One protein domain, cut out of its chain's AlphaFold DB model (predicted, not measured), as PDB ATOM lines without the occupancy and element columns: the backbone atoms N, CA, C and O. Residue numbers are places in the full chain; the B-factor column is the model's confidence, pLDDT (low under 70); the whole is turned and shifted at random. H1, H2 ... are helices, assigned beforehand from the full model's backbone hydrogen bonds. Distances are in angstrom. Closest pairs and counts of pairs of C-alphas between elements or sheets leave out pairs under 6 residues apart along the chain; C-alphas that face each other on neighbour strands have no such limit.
ATOM      1  N   THR A 224     -39.948 -34.446 -27.731       95.81
ATOM      2  CA  THR A 224     -40.053 -35.580 -28.655       95.81
ATOM      3  C   THR A 224     -40.360 -35.084 -30.079       95.81
ATOM      4  O   THR A 224     -40.893 -33.982 -30.250       95.81
ATOM      5  N   PRO A 225     -40.051 -35.858 -31.137       97.25
ATOM      6  CA  PRO A 225     -40.379 -35.464 -32.510       97.25
ATOM      7  C   PRO A 225     -41.872 -35.162 -32.716       97.25
ATOM      8  O   PRO A 225     -42.216 -34.238 -33.453       97.25
ATOM      9  N   GLN A 226     -42.749 -35.893 -32.020       96.12
ATOM     10  CA  GLN A 226     -44.191 -35.659 -32.038       96.12
ATOM     11  C   GLN A 226     -44.558 -34.320 -31.385       96.12
ATOM     12  O   GLN A 226     -45.205 -33.497 -32.031       96.12
ATOM     13  N   GLN A 227     -44.038 -34.038 -30.184       96.00
ATOM     14  CA  GLN A 227     -44.238 -32.746 -29.512       96.00
ATOM     15  C   GLN A 227     -43.736 -31.580 -30.374       96.00
ATOM     16  O   GLN A 227     -44.378 -30.540 -30.478       96.00
ATOM     17  N   GLN A 228     -42.603 -31.742 -31.067       96.62
ATOM     18  CA  GLN A 228     -42.103 -30.713 -31.984       96.62
ATOM     19  C   GLN A 228     -43.033 -30.482 -33.182       96.62
ATOM     20  O   GLN A 228     -43.136 -29.346 -33.651       96.62
ATOM     21  N   LYS A 229     -43.693 -31.526 -33.696       97.12
ATOM     22  CA  LYS A 229     -44.669 -31.411 -34.788       97.12
ATOM     23  C   LYS A 229     -45.916 -30.656 -34.322       97.12
ATOM     24  O   LYS A 229     -46.345 -29.728 -35.008       97.12
ATOM     25  N   GLU A 230     -46.439 -30.995 -33.149       96.81
ATOM     26  CA  GLU A 230     -47.602 -30.332 -32.546       96.81
ATOM     27  C   GLU A 230     -47.312 -28.865 -32.213       96.81
ATOM     28  O   GLU A 230     -48.054 -27.983 -32.639       96.81
ATOM     29  N   LEU A 231     -46.161 -28.568 -31.599       96.56
ATOM     30  CA  LEU A 231     -45.709 -27.197 -31.337       96.56
ATOM     31  C   LEU A 231     -45.574 -26.358 -32.620       96.56
ATOM     32  O   LEU A 231     -45.893 -25.167 -32.632       96.56
ATOM     33  N   ARG A 232     -45.114 -26.960 -33.727       95.31
ATOM     34  CA  ARG A 232     -45.050 -26.284 -35.036       95.31
ATOM     35  C   ARG A 232     -46.441 -26.038 -35.627       95.31
ATOM     36  O   ARG A 232     -46.646 -24.967 -36.192       95.31
ATOM     37  N   SER A 233     -47.370 -26.982 -35.472       95.50
ATOM     38  CA  SER A 233     -48.770 -26.834 -35.899       95.50
ATOM     39  C   SER A 233     -49.491 -25.742 -35.098       95.50
ATOM     40  O   SER A 233     -50.120 -24.845 -35.664       95.50
ATOM     41  N   PHE A 234     -49.307 -25.735 -33.779       95.50
ATOM     42  CA  PHE A 234     -49.845 -24.704 -32.898       95.50
ATOM     43  C   PHE A 234     -49.277 -23.320 -33.222       95.50
ATOM     44  O   PHE A 234     -50.009 -22.339 -33.339       95.50
ATOM     45  N   ARG A 235     -47.968 -23.238 -33.481       91.50
ATOM     46  CA  ARG A 235     -47.306 -22.003 -33.920       91.50
ATOM     47  C   ARG A 235     -47.972 -21.389 -35.157       91.50
ATOM     48  O   ARG A 235     -48.080 -20.165 -35.215       91.50
ATOM     49  N   SER A 236     -48.371 -22.190 -36.151       89.38
ATOM     50  CA  SER A 236     -49.080 -21.664 -37.331       89.38
ATOM     51  C   SER A 236     -50.443 -21.067 -36.982       89.38
ATOM     52  O   SER A 236     -50.823 -20.075 -37.601       89.38
ATOM     53  N   LYS A 237     -51.136 -21.608 -35.972       90.94
ATOM     54  CA  LYS A 237     -52.437 -21.100 -35.515       90.94
ATOM     55  C   LYS A 237     -52.313 -19.759 -34.786       90.94
ATOM     56  O   LYS A 237     -53.011 -18.812 -35.124       90.94
ATOM     57  N   VAL A 238     -51.358 -19.638 -33.859       87.62
ATOM     58  CA  VAL A 238     -51.214 -18.452 -32.979       87.62
ATOM     59  C   VAL A 238     -50.486 -17.271 -33.648       87.62
ATOM     60  O   VAL A 238     -50.375 -16.191 -33.073       87.62
ATOM     61  N   LYS A 239     -49.953 -17.437 -34.869       87.38
ATOM     62  CA  LYS A 239     -49.292 -16.366 -35.654       87.38
ATOM     63  C   LYS A 239     -48.228 -15.560 -34.881       87.38
ATOM     64  O   LYS A 239     -48.013 -14.385 -35.160       87.38
ATOM     65  N   TRP A 240     -47.518 -16.182 -33.937       82.62
ATOM     66  CA  TRP A 240     -46.505 -15.523 -33.089       82.62
ATOM     67  C   TRP A 240     -47.012 -14.418 -32.164       82.62
ATOM     68  O   TRP A 240     -46.220 -13.557 -31.757       82.62
ATOM     69  N   ILE A 241     -48.291 -14.431 -31.815       77.00
ATOM     70  CA  ILE A 241     -48.835 -13.546 -30.793       77.00
ATOM     71  C   ILE A 241     -48.287 -14.034 -29.444       77.00
ATOM     72  O   ILE A 241     -48.750 -15.013 -28.878       77.00
ATOM     73  N   GLY A 242     -47.188 -13.423 -28.989       69.62
ATOM     74  CA  GLY A 242     -46.513 -13.807 -27.742       69.62
ATOM     75  C   GLY A 242     -47.267 -13.360 -26.486       69.62
ATOM     76  O   GLY A 242     -47.125 -13.966 -25.426       69.62
ATOM     77  N   SER A 243     -48.065 -12.304 -26.616       73.25
ATOM     78  CA  SER A 243     -48.881 -11.724 -25.553       73.25
ATOM     79  C   SER A 243     -50.274 -12.342 -25.620       73.25
ATOM     80  O   SER A 243     -50.944 -12.178 -26.629       73.25
ATOM     81  N   GLY A 244     -50.705 -13.064 -24.586       80.62
ATOM     82  CA  GLY A 244     -52.054 -13.650 -24.540       80.62
ATOM     83  C   GLY A 244     -52.139 -15.154 -24.807       80.62
ATOM     84  O   GLY A 244     -53.229 -15.698 -24.733       80.62
ATOM     85  N   ILE A 245     -51.019 -15.857 -25.015       84.75
ATOM     86  CA  ILE A 245     -51.013 -17.338 -25.079       84.75
ATOM     87  C   ILE A 245     -51.614 -17.957 -23.811       84.75
ATOM     88  O   ILE A 245     -52.272 -18.983 -23.884       84.75
ATOM     89  N   GLU A 246     -51.424 -17.317 -22.658       82.94
ATOM     90  CA  GLU A 246     -51.981 -17.768 -21.376       82.94
ATOM     91  C   GLU A 246     -53.512 -17.643 -21.305       82.94
ATOM     92  O   GLU A 246     -54.130 -18.330 -20.500       82.94
ATOM     93  N   ALA A 247     -54.120 -16.800 -22.144       83.81
ATOM     94  CA  ALA A 247     -55.571 -16.633 -22.233       83.81
ATOM     95  C   ALA A 247     -56.205 -17.523 -23.317       83.81
ATOM     96  O   ALA A 247     -57.419 -17.503 -23.485       83.81
ATOM     97  N   MET A 248     -55.404 -18.274 -24.082       89.12
ATOM     98  CA  MET A 248     -55.916 -19.156 -25.128       89.12
ATOM     99  C   MET A 248     -56.183 -20.551 -24.564       89.12
ATOM    100  O   MET A 248     -55.241 -21.254 -24.197       89.12
ATOM    101  N   ASP A 249     -57.439 -20.995 -24.593       94.62
ATOM    102  CA  ASP A 249     -57.821 -22.351 -24.167       94.62
ATOM    103  C   ASP A 249     -57.062 -23.432 -24.950       94.62
ATOM    104  O   ASP A 249     -56.580 -24.407 -24.375       94.62
ATOM    105  N   GLU A 250     -56.832 -23.212 -26.250       94.62
ATOM    106  CA  GLU A 250     -56.034 -24.118 -27.087       94.62
ATOM    107  C   GLU A 250     -54.601 -24.307 -26.566       94.62
ATOM    108  O   GLU A 250     -54.019 -25.381 -26.730       94.62
ATOM    109  N   ALA A 251     -54.016 -23.279 -25.940       95.44
ATOM    110  CA  ALA A 251     -52.678 -23.373 -25.367       95.44
ATOM    111  C   ALA A 251     -52.667 -24.277 -24.131       95.44
ATOM    112  O   ALA A 251     -51.723 -25.048 -23.952       95.44
ATOM    113  N   HIS A 252     -53.714 -24.207 -23.302       96.12
ATOM    114  CA  HIS A 252     -53.870 -25.050 -22.113       96.12
ATOM    115  C   HIS A 252     -54.147 -26.505 -22.479       96.12
ATOM    116  O   HIS A 252     -53.524 -27.397 -21.900       96.12
ATOM    117  N   VAL A 253     -54.995 -26.750 -23.484       96.56
ATOM    118  CA  VAL A 253     -55.235 -28.099 -24.027       96.56
ATOM    119  C   VAL A 253     -53.926 -28.696 -24.537       96.56
ATOM    120  O   VAL A 253     -53.526 -29.773 -24.109       96.56
ATOM    121  N   LEU A 254     -53.181 -27.944 -25.352       96.69
ATOM    122  CA  LEU A 254     -51.896 -28.393 -25.882       96.69
ATOM    123  C   LEU A 254     -50.859 -28.678 -24.776       96.69
ATOM    124  O   LEU A 254     -50.091 -29.638 -24.864       96.69
ATOM    125  N   CYS A 255     -50.807 -27.835 -23.741       96.50
ATOM    126  CA  CYS A 255     -49.921 -28.038 -22.594       96.50
ATOM    127  C   CYS A 255     -50.280 -29.308 -21.817       96.50
ATOM    128  O   CYS A 255     -49.383 -30.060 -21.433       96.50
ATOM    129  N   THR A 256     -51.578 -29.565 -21.646       96.56
ATOM    130  CA  THR A 256     -52.107 -30.761 -20.981       96.56
ATOM    131  C   THR A 256     -51.780 -32.020 -21.783       96.56
ATOM    132  O   THR A 256     -51.199 -32.951 -21.228       96.56
ATOM    133  N   ASP A 257     -52.033 -32.010 -23.095       96.88
ATOM    134  CA  ASP A 257     -51.776 -33.143 -23.995       96.88
ATOM    135  C   ASP A 257     -50.291 -33.528 -24.042       96.88
ATOM    136  O   ASP A 257     -49.933 -34.706 -24.057       96.88
ATOM    137  N   MET A 258     -49.400 -32.533 -24.036       96.12
ATOM    138  CA  MET A 258     -47.957 -32.770 -24.086       96.12
ATOM    139  C   MET A 258     -47.300 -32.941 -22.709       96.12
ATOM    140  O   MET A 258     -46.100 -33.238 -22.662       96.12
ATOM    141  N   GLY A 259     -48.038 -32.726 -21.615       95.50
ATOM    142  CA  GLY A 259     -47.508 -32.736 -20.252       95.50
ATOM    143  C   GLY A 259     -46.447 -31.657 -20.003       95.50
ATOM    144  O   GLY A 259     -45.428 -31.937 -19.371       95.50
ATOM    145  N   MET A 260     -46.640 -30.444 -20.535       95.25
ATOM    146  CA  MET A 260     -45.728 -29.309 -20.336       95.25
ATOM    147  C   MET A 260     -46.399 -28.143 -19.612       95.25
ATOM    148  O   MET A 260     -47.600 -27.936 -19.725       95.25
ATOM    149  N   ASP A 261     -45.608 -27.337 -18.906       95.25
ATOM    150  CA  ASP A 261     -46.102 -26.108 -18.275       95.25
ATOM    151  C   ASP A 261     -46.322 -25.015 -19.342       95.25
ATOM    152  O   ASP A 261     -45.494 -24.824 -20.243       95.25
ATOM    153  N   ILE A 262     -47.390 -24.225 -19.203       95.00
ATOM    154  CA  ILE A 262     -47.666 -23.039 -20.026       95.00
ATOM    155  C   ILE A 262     -46.471 -22.073 -20.069       95.00
ATOM    156  O   ILE A 262     -46.173 -21.474 -21.108       95.00
ATOM    157  N   LYS A 263     -45.692 -21.984 -18.980       94.00
ATOM    158  CA  LYS A 263     -44.449 -21.194 -18.933       94.00
ATOM    159  C   LYS A 263     -43.393 -21.724 -19.903       94.00
ATOM    160  O   LYS A 263     -42.665 -20.940 -20.523       94.00
ATOM    161  N   GLN A 264     -43.301 -23.044 -20.056       94.00
ATOM    162  CA  GLN A 264     -42.383 -23.683 -20.999       94.00
ATOM    163  C   GLN A 264     -42.844 -23.462 -22.439       94.00
ATOM    164  O   GLN A 264     -42.002 -23.137 -23.281       94.00
ATOM    165  N   LEU A 265     -44.153 -23.538 -22.708       94.69
ATOM    166  CA  LEU A 265     -44.722 -23.200 -24.016       94.69
ATOM    167  C   LEU A 265     -44.422 -21.740 -24.387       94.69
ATOM    168  O   LEU A 265     -43.882 -21.472 -25.463       94.69
ATOM    169  N   LYS A 266     -44.656 -20.794 -23.470       93.88
ATOM    170  CA  LYS A 266     -44.338 -19.368 -23.660       93.88
ATOM    171  C   LYS A 266     -42.853 -19.148 -23.951       93.88
ATOM    172  O   LYS A 266     -42.498 -18.439 -24.897       93.88
ATOM    173  N   LYS A 267     -41.967 -19.797 -23.185       92.88
ATOM    174  CA  LYS A 267     -40.511 -19.749 -23.405       92.88
ATOM    175  C   LYS A 267     -40.124 -20.350 -24.759       92.88
ATOM    176  O   LYS A 267     -39.276 -19.790 -25.455       92.88
ATOM    177  N   TRP A 268     -40.751 -21.455 -25.160       94.56
ATOM    178  CA  TRP A 268     -40.524 -22.083 -26.459       94.56
ATOM    179  C   TRP A 268     -40.947 -21.165 -27.609       94.56
ATOM    180  O   TRP A 268     -40.146 -20.947 -28.524       94.56
ATOM    181  N   ILE A 269     -42.143 -20.571 -27.534       93.44
ATOM    182  CA  ILE A 269     -42.660 -19.637 -28.543       93.44
ATOM    183  C   ILE A 269     -41.753 -18.409 -28.639       93.44
ATOM    184  O   ILE A 269     -41.362 -18.038 -29.744       93.44
ATOM    185  N   SER A 270     -41.348 -17.831 -27.504       91.44
ATOM    186  CA  SER A 270     -40.426 -16.688 -27.458       91.44
ATOM    187  C   SER A 270     -39.085 -16.994 -28.141       91.44
ATOM    188  O   SER A 270     -38.627 -16.238 -29.003       91.44
ATOM    189  N   ASN A 271     -38.493 -18.157 -27.847       93.06
ATOM    190  CA  ASN A 271     -37.218 -18.570 -28.435       93.06
ATOM    191  C   ASN A 271     -37.310 -18.798 -29.949       93.06
ATOM    192  O   ASN A 271     -36.402 -18.405 -30.688       93.06
ATOM    193  N   HIS A 272     -38.404 -19.400 -30.417       93.06
ATOM    194  CA  HIS A 272     -38.600 -19.705 -31.835       93.06
ATOM    195  C   HIS A 272     -39.183 -18.533 -32.628       93.06
ATOM    196  O   HIS A 272     -39.200 -18.596 -33.860       93.06
ATOM    197  N   ARG A 273     -39.615 -17.458 -31.953       91.12
ATOM    198  CA  ARG A 273     -40.156 -16.256 -32.587       91.12
ATOM    199  C   ARG A 273     -39.122 -15.670 -33.558       91.12
ATOM    200  O   ARG A 273     -38.004 -15.361 -33.127       91.12
ATOM    201  N   PRO A 274     -39.459 -15.507 -34.853       89.81
ATOM    202  CA  PRO A 274     -38.574 -14.935 -35.847       89.81
ATOM    203  C   PRO A 274     -38.164 -13.544 -35.403       89.81
ATOM    204  O   PRO A 274     -38.978 -12.819 -34.833       89.81
ATOM    205  N   LYS A 275     -36.922 -13.156 -35.699       88.81
ATOM    206  CA  LYS A 275     -36.370 -11.863 -35.272       88.81
ATOM    207  C   LYS A 275     -37.281 -10.685 -35.651       88.81
ATOM    208  O   LYS A 275     -37.474  -9.811 -34.826       88.81
ATOM    209  N   ARG A 276     -37.935 -10.741 -36.822       85.50
ATOM    210  CA  ARG A 276     -38.909  -9.733 -37.292       85.50
ATOM    211  C   ARG A 276     -40.156  -9.566 -36.415       85.50
ATOM    212  O   ARG A 276     -40.784  -8.523 -36.451       85.50
TER     213      ARG A 276
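AT A GLANCE: This is residues 224 to 276 of the 524 residues of an uncharacterized protein of Klebsormidium nitens (UniProt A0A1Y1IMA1). Two helices, H1 and H2, run side by side in opposite directions, and H3 runs crosswise over one side of the pair, from H2 towards H1. Contacts between the helices are few. The printed part has 53 residues, with three named helices in the order H1, H2, H3 and no named strand, an all-helix class. It is compact, with a radius of gyration of the C-alphas of 10.2 A and spans of 29 by 25 by 17 A.

HOW THE PARTS SIT: H1, residues 225 to 238, and H2, residues 249 to 258, are close but not clearly touching; their closest C-alphas, of Gln 227 and Met 258, are 6.6 A apart. They run opposite ways at a shallow tilt of 5 degrees. H3, residues 262 to 272, touches H2, about perpendicular at 86 degrees; the closest C-alphas, of Cys 255 and Ile 262, are 6.1 A apart. H1 and H3 are close but not clearly touching, about perpendicular at 82 degrees, with the closest C-alphas, of Arg 235 and Ile 269, 7.5 A apart. In H1, H2 and H3 every O i to N i+4 pair is within hydrogen-bond range.

IN THESE COORDINATES: H1 begins at C-alpha 225 (-40.379, -35.464, -32.510) and is 20.2 A long. H2 is 14.3 A long. H3 is 15.3 A long and ends at C-alpha 272 (-38.600, -19.705, -31.835).

THE WHOLE: The C-alphas farthest apart, of Gly 259 and Arg 276, are 29.9 A apart. The printed part has no cut. The link from H1 to H2 is short, that from H2 to H3 tight. Mean pLDDT of the printed part is 91.7; residue 242 is under 70.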